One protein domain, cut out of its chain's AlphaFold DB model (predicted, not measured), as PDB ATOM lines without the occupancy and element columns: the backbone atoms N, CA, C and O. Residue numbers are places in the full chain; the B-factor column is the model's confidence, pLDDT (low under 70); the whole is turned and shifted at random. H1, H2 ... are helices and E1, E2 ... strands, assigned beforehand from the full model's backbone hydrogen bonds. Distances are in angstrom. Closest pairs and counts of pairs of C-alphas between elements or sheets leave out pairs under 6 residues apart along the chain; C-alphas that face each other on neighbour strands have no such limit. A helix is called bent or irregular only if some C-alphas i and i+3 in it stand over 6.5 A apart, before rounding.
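AT A GLANCE: This is residues 297 to 397 of the 397 residues of an uncharacterized protein of Scenedesmus sp. NREL 46B-D3 (UniProt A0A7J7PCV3). One long helix, H2, makes the long axis of this domain, and a tiny two-strand sheet, E1 with E2, packs beside it through E2, with the short H1 at E1 and the short H3 packed on H2. The printed part has 101 residues, in the order H1, H2, E1, H3, E2, H4; the sheet E1 - E2 is antiparallel and the class is mostly helix. It is loose, with a radius of gyration of the C-alphas of 16.5 A, and spans 52 by 35 by 17 A, only just flat.

HOW THE PARTS SIT: Start at E1, residues 365 to 367, and E2, residues 380 to 382, antiparallel at 147 degrees; look for N 366 and O 381 within hydrogen-bond range, at 2.8 A. H2, residues 321 to 352, comes closest to E2 at the C-alphas of Gly 342 and Val 380, 5.3 A, and is near E1. H3, residues 372 to 377, touches residues 328 to 338 of H2 alone, closest at the C-alphas of Leu 335 and Ala 375, 4.7 A; they run the same way at a shallow tilt of 34.9 degrees, only just short of steep. H1, residues 298 to 303, comes closest to E1 at the C-alphas of Leu 298 and Val 366, 5.3 A, and is apart from H2. H4, residues 384 to 387, is apart from H2; its closest C-alpha to E1 is that of Gly 386, 7.8 A from that of Val 365. Every O i to N i+4 pair is within hydrogen-bond range in H1 and H2; H3 has 0 of 2, but 2 of 3 O i to N i+3 pairs, and H4 is too short for an O i to N i+4 pair.

IN THESE COORDINATES: Find C-alpha 321 at (31.149, -31.132, -24.912); from there H2 runs 46.3 A to C-alpha 352 at (64.479, 0.583, -30.006). H3 is irregular, with C-alphas 373 and 376 7.9 A apart. H4 ends at C-alpha 387, (52.192, 6.550, -15.287).

THE WHOLE: The two C-alphas farthest apart, those of Phe 318 and Gly 354, are 53.3 A apart. The printed part has no cut; H1 to H2 and H2 to E1 are long links. Look for pLDDT under 70 at residues 315 to 316 and 385 to 397.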
ATOM      1  N   PRO A 297      41.259  -0.128 -21.242       87.94
ATOM      2  CA  PRO A 297      42.346  -0.515 -20.349       87.94
ATOM      3  C   PRO A 297      42.364  -2.025 -20.105       87.94
ATOM      4  O   PRO A 297      41.330  -2.618 -19.786       87.94
ATOM      5  N   LEU A 298      43.544  -2.640 -20.194       89.50
ATOM      6  CA  LEU A 298      43.711  -4.073 -19.973       89.50
ATOM      7  C   LEU A 298      43.288  -4.467 -18.552       89.50
ATOM      8  O   LEU A 298      42.711  -5.529 -18.375       89.50
ATOM      9  N   THR A 299      43.489  -3.598 -17.553       87.50
ATOM     10  CA  THR A 299      42.985  -3.824 -16.186       87.50
ATOM     11  C   THR A 299      41.481  -4.100 -16.159       87.50
ATOM     12  O   THR A 299      41.057  -5.052 -15.512       87.50
ATOM     13  N   LEU A 300      40.681  -3.305 -16.882       83.31
ATOM     14  CA  LEU A 300      39.228  -3.489 -16.935       83.31
ATOM     15  C   LEU A 300      38.865  -4.738 -17.735       83.31
ATOM     16  O   LEU A 300      38.011  -5.513 -17.317       83.31
ATOM     17  N   ALA A 301      39.556  -4.968 -18.853       81.81
ATOM     18  CA  ALA A 301      39.342  -6.156 -19.669       81.81
ATOM     19  C   ALA A 301      39.597  -7.449 -18.875       81.81
ATOM     20  O   ALA A 301      38.801  -8.374 -18.952       81.81
ATOM     21  N   LEU A 302      40.667  -7.497 -18.073       83.75
ATOM     22  CA  LEU A 302      41.002  -8.653 -17.238       83.75
ATOM     23  C   LEU A 302      39.994  -8.880 -16.106       83.75
ATOM     24  O   LEU A 302      39.721 -10.028 -15.774       83.75
ATOM     25  N   GLN A 303      39.430  -7.814 -15.533       83.69
ATOM     26  CA  GLN A 303      38.372  -7.916 -14.519       83.69
ATOM     27  C   GLN A 303      37.051  -8.431 -15.102       83.69
ATOM     28  O   GLN A 303      36.304  -9.115 -14.415       83.69
ATOM     29  N   GLN A 304      36.782  -8.112 -16.369       81.69
ATOM     30  CA  GLN A 304      35.582  -8.512 -17.110       81.69
ATOM     31  C   GLN A 304      35.796  -9.778 -17.948       81.69
ATOM     32  O   GLN A 304      34.969 -10.109 -18.797       81.69
ATOM     33  N   MET A 305      36.929 -10.463 -17.783       80.31
ATOM     34  CA  MET A 305      37.165 -11.704 -18.500       80.31
ATOM     35  C   MET A 305      36.316 -12.814 -17.890       80.31
ATOM     36  O   MET A 305      36.678 -13.407 -16.875       80.31
ATOM     37  N   ASP A 306      35.238 -13.146 -18.588       79.44
ATOM     38  CA  ASP A 306      34.437 -14.324 -18.296       79.44
ATOM     39  C   ASP A 306      35.231 -15.616 -18.524       79.44
ATOM     40  O   ASP A 306      36.321 -15.628 -19.124       79.44
ATOM     41  N   LEU A 307      34.642 -16.725 -18.071       81.94
ATOM     42  CA  LEU A 307      35.092 -18.075 -18.396       81.94
ATOM     43  C   LEU A 307      35.310 -18.230 -19.918       81.94
ATOM     44  O   LEU A 307      34.666 -17.533 -20.705       81.94
ATOM     45  N   PRO A 308      36.221 -19.125 -20.349       81.38
ATOM     46  CA  PRO A 308      36.501 -19.354 -21.766       81.38
ATOM     47  C   PRO A 308      35.216 -19.534 -22.580       81.38
ATOM     48  O   PRO A 308      34.388 -20.378 -22.234       81.38
ATOM     49  N   GLU A 309      35.053 -18.751 -23.650       78.31
ATOM     50  CA  GLU A 309      33.824 -18.782 -24.447       78.31
ATOM     51  C   GLU A 309      33.725 -20.125 -25.181       78.31
ATOM     52  O   GLU A 309      34.577 -20.459 -26.013       78.31
ATOM     53  N   GLU A 310      32.678 -20.905 -24.897       75.81
ATOM     54  CA  GLU A 310      32.385 -22.087 -25.702       75.81
ATOM     55  C   GLU A 310      32.047 -21.659 -27.139       75.81
ATOM     56  O   GLU A 310      31.345 -20.663 -27.356       75.81
ATOM     57  N   PRO A 311      32.545 -22.384 -28.155       73.81
ATOM     58  CA  PRO A 311      32.255 -22.042 -29.537       73.81
ATOM     59  C   PRO A 311      30.735 -22.107 -29.795       73.81
ATOM     60  O   PRO A 311      30.040 -23.031 -29.370       73.81
ATOM     61  N   THR A 312      30.203 -21.110 -30.503       70.00
ATOM     62  CA  THR A 312      28.768 -20.977 -30.810       70.00
ATOM     63  C   THR A 312      28.519 -21.149 -32.312       70.00
ATOM     64  O   THR A 312      29.349 -20.756 -33.131       70.00
ATOM     65  N   GLY A 313      27.382 -21.747 -32.693       73.81
ATOM     66  CA  GLY A 313      26.946 -21.891 -34.091       73.81
ATOM     67  C   GLY A 313      26.657 -23.331 -34.532       73.81
ATOM     68  O   GLY A 313      26.798 -24.283 -33.773       73.81
ATOM     69  N   PHE A 314      26.252 -23.510 -35.795       70.19
ATOM     70  CA  PHE A 314      25.886 -24.830 -36.343       70.19
ATOM     71  C   PHE A 314      27.016 -25.868 -36.260       70.19
ATOM     72  O   PHE A 314      26.746 -27.057 -36.105       70.19
ATOM     73  N   SER A 315      28.279 -25.436 -36.303       64.62
ATOM     74  CA  SER A 315      29.439 -26.323 -36.156       64.62
ATOM     75  C   SER A 315      29.556 -26.945 -34.763       64.62
ATOM     76  O   SER A 315      30.235 -27.959 -34.615       64.62
ATOM     77  N   THR A 316      28.911 -26.370 -33.742       66.88
ATOM     78  CA  THR A 316      29.016 -26.846 -32.357       66.88
ATOM     79  C   THR A 316      27.869 -27.744 -31.923       66.88
ATOM     80  O   THR A 316      28.045 -28.511 -30.982       66.88
ATOM     81  N   MET A 317      26.762 -27.783 -32.677       70.44
ATOM     82  CA  MET A 317      25.653 -28.726 -32.440       70.44
ATOM     83  C   MET A 317      26.072 -30.198 -32.565       70.44
ATOM     84  O   MET A 317      25.457 -31.071 -31.961       70.44
ATOM     85  N   PHE A 318      27.133 -30.475 -33.326       75.81
ATOM     86  CA  PHE A 318      27.673 -31.823 -33.522       75.81
ATOM     87  C   PHE A 318      28.970 -32.069 -32.738       75.81
ATOM     88  O   PHE A 318      29.557 -33.149 -32.832       75.81
ATOM     89  N   MET A 319      29.443 -31.083 -31.967       79.81
ATOM     90  CA  MET A 319      30.646 -31.234 -31.153       79.81
ATOM     91  C   MET A 319      30.324 -31.894 -29.816       79.81
ATOM     92  O   MET A 319      29.401 -31.511 -29.102       79.81
ATOM     93  N   LYS A 320      31.159 -32.862 -29.427       83.94
ATOM     94  CA  LYS A 320      31.163 -33.368 -28.051       83.94
ATOM     95  C   LYS A 320      31.560 -32.235 -27.101       83.94
ATOM     96  O   LYS A 320      32.514 -31.508 -27.382       83.94
ATOM     97  N   LYS A 321      30.898 -32.153 -25.944       83.81
ATOM     98  CA  LYS A 321      31.149 -31.132 -24.912       83.81
ATOM     99  C   LYS A 321      32.634 -30.996 -24.549       83.81
ATOM    100  O   LYS A 321      33.159 -29.893 -24.492       83.81
ATOM    101  N   GLU A 322      33.341 -32.114 -24.394       85.00
ATOM    102  CA  GLU A 322      34.783 -32.125 -24.097       85.00
ATOM    103  C   GLU A 322      35.625 -31.408 -25.164       85.00
ATOM    104  O   GLU A 322      36.570 -30.689 -24.842       85.00
ATOM    105  N   HIS A 323      35.270 -31.572 -26.443       84.81
ATOM    106  CA  HIS A 323      35.943 -30.883 -27.543       84.81
ATOM    107  C   HIS A 323      35.639 -29.384 -27.546       84.81
ATOM    108  O   HIS A 323      36.547 -28.592 -27.798       84.81
ATOM    109  N   ALA A 324      34.399 -28.993 -27.235       83.62
ATOM    110  CA  ALA A 324      34.014 -27.587 -27.124       83.62
ATOM    111  C   ALA A 324      34.801 -26.880 -26.007       83.62
ATOM    112  O   ALA A 324      35.413 -25.841 -26.255       83.62
ATOM    113  N   VAL A 325      34.900 -27.501 -24.825       86.12
ATOM    114  CA  VAL A 325      35.692 -26.989 -23.692       86.12
ATOM    115  C   VAL A 325      37.181 -26.896 -24.045       86.12
ATOM    116  O   VAL A 325      37.825 -25.876 -23.789       86.12
ATOM    117  N   ALA A 326      37.748 -27.929 -24.677       87.56
ATOM    118  CA  ALA A 326      39.148 -27.908 -25.095       87.56
ATOM    119  C   ALA A 326      39.438 -26.795 -26.119       87.56
ATOM    120  O   ALA A 326      40.503 -26.176 -26.075       87.56
ATOM    121  N   LEU A 327      38.503 -26.523 -27.035       87.06
ATOM    122  CA  LEU A 327      38.622 -25.448 -28.019       87.06
ATOM    123  C   LEU A 327      38.507 -24.066 -27.364       87.06
ATOM    124  O   LEU A 327      39.319 -23.191 -27.672       87.06
ATOM    125  N   ALA A 328      37.576 -23.885 -26.425       87.69
ATOM    126  CA  ALA A 328      37.436 -22.654 -25.648       87.69
ATOM    127  C   ALA A 328      38.742 -22.314 -24.907       87.69
ATOM    128  O   ALA A 328      39.293 -21.222 -25.057       87.69
ATOM    129  N   LEU A 329      39.324 -23.295 -24.207       89.62
ATOM    130  CA  LEU A 329      40.609 -23.135 -23.515       89.62
ATOM    131  C   LEU A 329      41.766 -22.817 -24.468       89.62
ATOM    132  O   LEU A 329      42.624 -21.993 -24.146       89.62
ATOM    133  N   ARG A 330      41.805 -23.449 -25.648       90.12
ATOM    134  CA  ARG A 330      42.804 -23.122 -26.678       90.12
ATOM    135  C   ARG A 330      42.644 -21.688 -27.175       90.12
ATOM    136  O   ARG A 330      43.649 -21.005 -27.313       90.12
ATOM    137  N   SER A 331      41.415 -21.228 -27.385       89.62
ATOM    138  CA  SER A 331      41.131 -19.865 -27.851       89.62
ATOM    139  C   SER A 331      41.544 -18.826 -26.808       89.62
ATOM    140  O   SER A 331      42.285 -17.898 -27.134       89.62
ATOM    141  N   ARG A 332      41.215 -19.055 -25.529       91.62
ATOM    142  CA  ARG A 332      41.695 -18.224 -24.410       91.62
ATOM    143  C   ARG A 332      43.215 -18.209 -24.317       91.62
ATOM    144  O   ARG A 332      43.820 -17.153 -24.140       91.62
ATOM    145  N   ARG A 333      43.864 -19.367 -24.469       92.50
ATOM    146  CA  ARG A 333      45.331 -19.449 -24.503       92.50
ATOM    147  C   ARG A 333      45.905 -18.616 -25.648       92.50
ATOM    148  O   ARG A 333      46.872 -17.893 -25.419       92.50
ATOM    149  N   THR A 334      45.321 -18.692 -26.841       93.88
ATOM    150  CA  THR A 334      45.731 -17.876 -27.990       93.88
ATOM    151  C   THR A 334      45.574 -16.390 -27.685       93.88
ATOM    152  O   THR A 334      46.526 -15.642 -27.887       93.88
ATOM    153  N   LEU A 335      44.438 -15.959 -27.127       93.25
ATOM    154  CA  LEU A 335      44.217 -14.568 -26.722       93.25
ATOM    155  C   LEU A 335      45.308 -14.082 -25.756       93.25
ATOM    156  O   LEU A 335      45.954 -13.068 -26.013       93.25
ATOM    157  N   LEU A 336      45.575 -14.834 -24.686       92.50
ATOM    158  CA  LEU A 336      46.605 -14.484 -23.703       92.50
ATOM    159  C   LEU A 336      48.011 -14.440 -24.324       92.50
ATOM    160  O   LEU A 336      48.798 -13.544 -24.017       92.50
ATOM    161  N   GLN A 337      48.323 -15.371 -25.229       94.81
ATOM    162  CA  GLN A 337      49.583 -15.366 -25.974       94.81
ATOM    163  C   GLN A 337      49.707 -14.133 -26.875       94.81
ATOM    164  O   GLN A 337      50.778 -13.531 -26.926       94.81
ATOM    165  N   ARG A 338      48.623 -13.720 -27.541       94.31
ATOM    166  CA  ARG A 338      48.585 -12.505 -28.367       94.31
ATOM    167  C   ARG A 338      48.747 -11.242 -27.522       94.31
ATOM    168  O   ARG A 338      49.504 -10.362 -27.922       94.31
ATOM    169  N   ILE A 339      48.126 -11.178 -26.339       93.00
ATOM    170  CA  ILE A 339      48.333 -10.079 -25.381       93.00
ATOM    171  C   ILE A 339      49.814 -10.003 -24.995       93.00
ATOM    172  O   ILE A 339      50.439  -8.957 -25.156       93.00
ATOM    173  N   ALA A 340      50.406 -11.117 -24.551       93.00
ATOM    174  CA  ALA A 340      51.816 -11.168 -24.165       93.00
ATOM    175  C   ALA A 340      52.756 -10.786 -25.323       93.00
ATOM    176  O   ALA A 340      53.703 -10.024 -25.131       93.00
ATOM    177  N   GLN A 341      52.474 -11.265 -26.537       93.94
ATOM    178  CA  GLN A 341      53.231 -10.909 -27.734       93.94
ATOM    179  C   GLN A 341      53.141  -9.409 -28.034       93.94
ATOM    180  O   GLN A 341      54.170  -8.780 -28.276       93.94
ATOM    181  N   GLY A 342      51.940  -8.827 -27.978       92.25
ATOM    182  CA  GLY A 342      51.732  -7.395 -28.183       92.25
ATOM    183  C   GLY A 342      52.464  -6.540 -27.146       92.25
ATOM    184  O   GLY A 342      53.085  -5.539 -27.499       92.25
ATOM    185  N   LEU A 343      52.493  -6.972 -25.881       91.75
ATOM    186  CA  LEU A 343      53.264  -6.311 -24.823       91.75
ATOM    187  C   LEU A 343      54.771  -6.338 -25.097       91.75
ATOM    188  O   LEU A 343      55.437  -5.314 -24.969       91.75
ATOM    189  N   LEU A 344      55.311  -7.489 -25.502       92.31
ATOM    190  CA  LEU A 344      56.728  -7.624 -25.849       92.31
ATOM    191  C   LEU A 344      57.098  -6.795 -27.084       92.31
ATOM    192  O   LEU A 344      58.171  -6.192 -27.122       92.31
ATOM    193  N   GLN A 345      56.207  -6.722 -28.075       92.19
ATOM    194  CA  GLN A 345      56.381  -5.863 -29.247       92.19
ATOM    195  C   GLN A 345      56.400  -4.384 -28.860       92.19
ATOM    196  O   GLN A 345      57.273  -3.649 -29.316       92.19
ATOM    197  N   ALA A 346      55.498  -3.954 -27.976       90.12
ATOM    198  CA  ALA A 346      55.468  -2.590 -27.466       90.12
ATOM    199  C   ALA A 346      56.734  -2.234 -26.664       90.12
ATOM    200  O   ALA A 346      57.349  -1.197 -26.913       90.12
ATOM    201  N   LEU A 347      57.196  -3.139 -25.791       90.31
ATOM    202  CA  LEU A 347      58.466  -2.999 -25.064       90.31
ATOM    203  C   LEU A 347      59.650  -2.840 -26.014       90.31
ATOM    204  O   LEU A 347      60.443  -1.905 -25.890       90.31
ATOM    205  N   SER A 348      59.754  -3.750 -26.981       92.19
ATOM    206  CA  SER A 348      60.809  -3.728 -27.992       92.19
ATOM    207  C   SER A 348      60.779  -2.424 -28.792       92.19
ATOM    208  O   SER A 348      61.823  -1.802 -28.999       92.19
ATOM    209  N   TYR A 349      59.586  -1.955 -29.165       92.19
ATOM    210  CA  TYR A 349      59.391  -0.696 -29.873       92.19
ATOM    211  C   TYR A 349      59.906   0.506 -29.070       92.19
ATOM    212  O   TYR A 349      60.640   1.330 -29.619       92.19
ATOM    213  N   CYS A 350      59.588   0.595 -27.776       89.88
ATOM    214  CA  CYS A 350      60.069   1.675 -26.912       89.88
ATOM    215  C   CYS A 350      61.588   1.631 -26.720       89.88
ATOM    216  O   CYS A 350      62.261   2.646 -26.927       89.88
ATOM    217  N   HIS A 351      62.149   0.453 -26.437       90.38
ATOM    218  CA  HIS A 351      63.594   0.289 -26.261       90.38
ATOM    219  C   HIS A 351      64.374   0.615 -27.539       90.38
ATOM    220  O   HIS A 351      65.395   1.296 -27.470       90.38
ATOM    221  N   SER A 352      63.861   0.235 -28.715       93.25
ATOM    222  CA  SER A 352      64.479   0.583 -30.006       93.25
ATOM    223  C   SER A 352      64.575   2.096 -30.250       93.25
ATOM    224  O   SER A 352      65.384   2.547 -31.057       93.25
ATOM    225  N   ARG A 353      63.769   2.894 -29.536       92.00
ATOM    226  CA  ARG A 353      63.742   4.362 -29.613       92.00
ATOM    227  C   ARG A 353      64.434   5.042 -28.433       92.00
ATOM    228  O   ARG A 353      64.446   6.273 -28.369       92.00
ATOM    229  N   GLY A 354      65.047   4.263 -27.541       89.12
ATOM    230  CA  GLY A 354      65.740   4.761 -26.356       89.12
ATOM    231  C   GLY A 354      64.798   5.254 -25.258       89.12
ATOM    232  O   GLY A 354      65.176   6.135 -24.498       89.12
ATOM    233  N   VAL A 355      63.570   4.729 -25.192       88.75
ATOM    234  CA  VAL A 355      62.590   5.079 -24.156       88.75
ATOM    235  C   VAL A 355      62.387   3.886 -23.230       88.75
ATOM    236  O   VAL A 355      62.003   2.807 -23.684       88.75
ATOM    237  N   ALA A 356      62.601   4.092 -21.930       84.00
ATOM    238  CA  ALA A 356      62.267   3.134 -20.882       84.00
ATOM    239  C   ALA A 356      60.956   3.549 -20.195       84.00
ATOM    240  O   ALA A 356      60.766   4.717 -19.874       84.00
ATOM    241  N   HIS A 357      60.043   2.598 -19.983       72.31
ATOM    242  CA  HIS A 357      58.729   2.882 -19.390       72.31
ATOM    243  C   HIS A 357      58.768   2.982 -17.853       72.31
ATOM    244  O   HIS A 357      57.918   3.638 -17.266       72.31
ATOM    245  N   CYS A 358      59.709   2.300 -17.192       74.62
ATOM    246  CA  CYS A 358      59.966   2.358 -15.739       74.62
ATOM    247  C   CYS A 358      58.768   2.101 -14.788       74.62
ATOM    248  O   CYS A 358      58.895   2.301 -13.588       74.62
ATOM    249  N   GLY A 359      57.624   1.625 -15.288       72.12
ATOM    250  CA  GLY A 359      56.377   1.548 -14.514       72.12
ATOM    251  C   GLY A 359      55.294   0.744 -15.222       72.12
ATOM    252  O   GLY A 359      54.183   1.225 -15.412       72.12
ATOM    253  N   LEU A 360      55.644  -0.446 -15.714       77.00
ATOM    254  CA  LEU A 360      54.728  -1.279 -16.490       77.00
ATOM    255  C   LEU A 360      53.681  -1.922 -15.585       77.00
ATOM    256  O   LEU A 360      54.005  -2.721 -14.710       77.00
ATOM    257  N   GLY A 361      52.420  -1.625 -15.865       81.38
ATOM    258  CA  GLY A 361      51.276  -2.289 -15.258       81.38
ATOM    259  C   GLY A 361      50.129  -2.432 -16.257       81.38
ATOM    260  O   GLY A 361      50.151  -1.798 -17.316       81.38
ATOM    261  N   PRO A 362      49.090  -3.218 -15.931       80.31
ATOM    262  CA  PRO A 362      47.939  -3.415 -16.814       80.31
ATOM    263  C   PRO A 362      47.170  -2.110 -17.102       80.31
ATOM    264  O   PRO A 362      46.512  -2.006 -18.133       80.31
ATOM    265  N   GLY A 363      47.310  -1.080 -16.257       80.31
ATOM    266  CA  GLY A 363      46.745   0.257 -16.496       80.31
ATOM    267  C   GLY A 363      47.467   1.069 -17.581       80.31
ATOM    268  O   GLY A 363      46.921   2.053 -18.072       80.31
ATOM    269  N   CYS A 364      48.669   0.652 -17.988       85.44
ATOM    270  CA  CYS A 364      49.450   1.288 -19.058       85.44
ATOM    271  C   CYS A 364      49.140   0.697 -20.439       85.44
ATOM    272  O   CYS A 364      49.742   1.075 -21.442       85.44
ATOM    273  N   VAL A 365      48.239  -0.282 -20.497       89.88
ATOM    274  CA  VAL A 365      47.979  -1.081 -21.690       89.88
ATOM    275  C   VAL A 365      46.513  -0.945 -22.037       89.88
ATOM    276  O   VAL A 365      45.647  -1.054 -21.172       89.88
ATOM    277  N   VAL A 366      46.233  -0.725 -23.313       91.56
ATOM    278  CA  VAL A 366      44.881  -0.679 -23.853       91.56
ATOM    279  C   VAL A 366      44.738  -1.680 -24.996       91.56
ATOM    280  O   VAL A 366      45.673  -1.895 -25.773       91.56
ATOM    281  N   VAL A 367      43.567  -2.308 -25.078       93.12
ATOM    282  CA  VAL A 367      43.233  -3.339 -26.066       93.12
ATOM    283  C   VAL A 367      41.897  -3.044 -26.743       93.12
ATOM    284  O   VAL A 367      41.006  -2.452 -26.137       93.12
ATOM    285  N   ASN A 368      41.740  -3.440 -28.006       92.75
ATOM    286  CA  ASN A 368      40.475  -3.269 -28.741       92.75
ATOM    287  C   ASN A 368      39.439  -4.364 -28.426       92.75
ATOM    288  O   ASN A 368      38.242  -4.133 -28.569       92.75
ATOM    289  N   THR A 369      39.885  -5.550 -28.015       89.62
ATOM    290  CA  THR A 369      39.034  -6.701 -27.694       89.62
ATOM    291  C   THR A 369      39.673  -7.560 -26.605       89.62
ATOM    292  O   THR A 369      40.889  -7.554 -26.425       89.62
ATOM    293  N   TRP A 370      38.847  -8.309 -25.880       88.88
ATOM    294  CA  TRP A 370      39.245  -9.375 -24.950       88.88
ATOM    295  C   TRP A 370      38.392 -10.633 -25.157       88.88
ATOM    296  O   TRP A 370      38.318 -11.494 -24.284       88.88
ATOM    297  N   ARG A 371      37.734 -10.740 -26.320       88.81
ATOM    298  CA  ARG A 371      36.962 -11.923 -26.698       88.81
ATOM    299  C   ARG A 371      37.873 -12.970 -27.313       88.81
ATOM    300  O   ARG A 371      38.664 -12.668 -28.207       88.81
ATOM    301  N   ASP A 372      37.685 -14.216 -26.898       89.62
ATOM    302  CA  ASP A 372      38.493 -15.359 -27.339       89.62
ATOM    303  C   ASP A 372      38.491 -15.534 -28.860       89.62
ATOM    304  O   ASP A 372      39.530 -15.787 -29.471       89.62
ATOM    305  N   ARG A 373      37.326 -15.336 -29.482       86.50
ATOM    306  CA  ARG A 373      37.124 -15.467 -30.932       86.50
ATOM    307  C   ARG A 373      37.839 -14.396 -31.763       86.50
ATOM    308  O   ARG A 373      38.119 -14.622 -32.935       86.50
ATOM    309  N   ASP A 374      38.122 -13.241 -31.163       90.06
ATOM    310  CA  ASP A 374      38.690 -12.076 -31.848       90.06
ATOM    311  C   ASP A 374      40.202 -11.940 -31.599       90.06
ATOM    312  O   ASP A 374      40.800 -10.924 -31.953       90.06
ATOM    313  N   ALA A 375      40.841 -12.962 -31.017       90.25
ATOM    314  CA  ALA A 375      42.258 -12.948 -30.654       90.25
ATOM    315  C   ALA A 375      43.196 -12.586 -31.822       90.25
ATOM    316  O   ALA A 375      44.206 -11.917 -31.616       90.25
ATOM    317  N   ASP A 376      42.866 -12.983 -33.055       89.62
ATOM    318  CA  ASP A 376      43.671 -12.665 -34.244       89.62
ATOM    319  C   ASP A 376      43.547 -11.205 -34.703       89.62
ATOM    320  O   ASP A 376      44.384 -10.723 -35.465       89.62
ATOM    321  N   ARG A 377      42.525 -10.489 -34.226       90.94
ATOM    322  CA  ARG A 377      42.303  -9.056 -34.471       90.94
ATOM    323  C   ARG A 377      42.714  -8.196 -33.276       90.94
ATOM    324  O   ARG A 377      42.438  -6.994 -33.266       90.94
ATOM    325  N   LEU A 378      43.339  -8.801 -32.264       92.69
ATOM    326  CA  LEU A 378      43.772  -8.108 -31.064       92.69
ATOM    327  C   LEU A 378      44.821  -7.046 -31.407       92.69
ATOM    328  O   LEU A 378      45.894  -7.342 -31.931       92.69
ATOM    329  N   LEU A 379      44.521  -5.811 -31.027       93.56
ATOM    330  CA  LEU A 379      45.457  -4.701 -31.001       93.56
ATOM    331  C   LEU A 379      45.836  -4.431 -29.552       93.56
ATOM    332  O   LEU A 379      44.965  -4.237 -28.708       93.56
ATOM    333  N   VAL A 380      47.138  -4.395 -29.283       93.44
ATOM    334  CA  VAL A 380      47.699  -4.029 -27.981       93.44
ATOM    335  C   VAL A 380      48.468  -2.736 -28.164       93.44
ATOM    336  O   VAL A 380      49.394  -2.675 -28.973       93.44
ATOM    337  N   LYS A 381      48.090  -1.701 -27.416       92.75
ATOM    338  CA  LYS A 381      48.804  -0.427 -27.418       92.75
ATOM    339  C   LYS A 381      49.111   0.044 -26.020       92.75
ATOM    340  O   LYS A 381      48.422  -0.278 -25.057       92.75
ATOM    341  N   TRP A 382      50.153   0.845 -25.938       89.38
ATOM    342  CA  TRP A 382      50.558   1.512 -24.725       89.38
ATOM    343  C   TRP A 382      49.918   2.874 -24.590       89.38
ATOM    344  O   TRP A 382      49.790   3.632 -25.553       89.38
ATOM    345  N   THR A 383      49.563   3.176 -23.353       85.50
ATOM    346  CA  THR A 383      49.086   4.474 -22.925       85.50
ATOM    347  C   THR A 383      49.871   4.919 -21.703       85.50
ATOM    348  O   THR A 383      50.160   4.149 -20.791       85.50
ATOM    349  N   THR A 384      50.179   6.201 -21.677       75.12
ATOM    350  CA  THR A 384      50.812   6.912 -20.562       75.12
ATOM    351  C   THR A 384      49.863   7.126 -19.378       75.12
ATOM    352  O   THR A 384      50.317   7.504 -18.307       75.12
ATOM    353  N   LEU A 385      48.561   6.814 -19.509       60.69
ATOM    354  CA  LEU A 385      47.583   6.931 -18.408       60.69
ATOM    355  C   LEU A 385      48.006   6.154 -17.152       60.69
ATOM    356  O   LEU A 385      47.687   6.561 -16.037       60.69
ATOM    357  N   GLY A 386      48.737   5.050 -17.319       53.12
ATOM    358  CA  GLY A 386      49.207   4.248 -16.196       53.12
ATOM    359  C   GLY A 386      50.418   4.830 -15.452       53.12
ATOM    360  O   GLY A 386      50.663   4.408 -14.326       53.12
ATOM    361  N   TRP A 387      51.120   5.832 -16.001       52.38
ATOM    362  CA  TRP A 387      52.192   6.550 -15.287       52.38
ATOM    363  C   TRP A 387      51.667   7.376 -14.114       52.38
ATOM    364  O   TRP A 387      52.374   7.583 -13.134       52.38
ATOM    365  N   HIS A 388      50.412   7.815 -14.196       48.81
ATOM    366  CA  HIS A 388      49.761   8.646 -13.180       48.81
ATOM    367  C   HIS A 388      48.874   7.817 -12.238       48.81
ATOM    368  O   HIS A 388      48.293   8.331 -11.295       48.81
ATOM    369  N   GLY A 389      48.734   6.515 -12.502       45.34
ATOM    370  CA  GLY A 389      47.688   5.672 -11.925       45.34
ATOM    371  C   GLY A 389      48.184   4.495 -11.097       45.34
ATOM    372  O   GLY A 389      47.409   3.561 -10.892       45.34
ATOM    373  N   CYS A 390      49.422   4.500 -10.594       37.41
ATOM    374  CA  CYS A 390      49.906   3.437  -9.702       37.41
ATOM    375  C   CYS A 390      49.330   3.542  -8.270       37.41
ATOM    376  O   CYS A 390      50.027   3.303  -7.300       37.41
ATOM    377  N   THR A 391      48.061   3.935  -8.138       31.66
ATOM    378  CA  THR A 391      47.045   3.328  -7.265       31.66
ATOM    379  C   THR A 391      45.683   3.880  -7.695       31.66
ATOM    380  O   THR A 391      45.450   5.085  -7.633       31.66
ATOM    381  N   THR A 392      44.762   2.996  -8.078       34.09
ATOM    382  CA  THR A 392      43.312   3.255  -8.039       34.09
ATOM    383  C   THR A 392      42.789   4.370  -8.963       34.09
ATOM    384  O   THR A 392      42.233   5.372  -8.518       34.09
ATOM    385  N   THR A 393      42.845   4.163 -10.283       34.50
ATOM    386  CA  THR A 393      41.949   4.886 -11.202       34.50
ATOM    387  C   THR A 393      40.510   4.440 -10.927       34.50
ATOM    388  O   THR A 393      40.086   3.369 -11.358       34.50
ATOM    389  N   ARG A 394      39.754   5.236 -10.164       30.22
ATOM    390  CA  ARG A 394      38.312   5.035  -9.986       30.22
ATOM    391  C   ARG A 394      37.620   5.553 -11.246       30.22
ATOM    392  O   ARG A 394      37.280   6.729 -11.340       30.22
ATOM    393  N   TRP A 395      37.456   4.683 -12.236       29.75
ATOM    394  CA  TRP A 395      36.494   4.918 -13.308       29.75
ATOM    395  C   TRP A 395      35.121   4.921 -12.635       29.75
ATOM    396  O   TRP A 395      34.690   3.884 -12.135       29.75
ATOM    397  N   ARG A 396      34.482   6.089 -12.500       25.00
ATOM    398  CA  ARG A 396      33.067   6.120 -12.120       25.00
ATOM    399  C   ARG A 396      32.301   5.563 -13.319       25.00
ATOM    400  O   ARG A 396      32.182   6.251 -14.330       25.00
ATOM    401  N   THR A 397      31.942   4.286 -13.220       29.11
ATOM    402  CA  THR A 397      30.867   3.658 -13.992       29.11
ATOM    403  C   THR A 397      29.567   4.339 -13.643       29.11
ATOM    404  O   THR A 397      29.361   4.527 -12.418       29.11
TER     405      THR A 397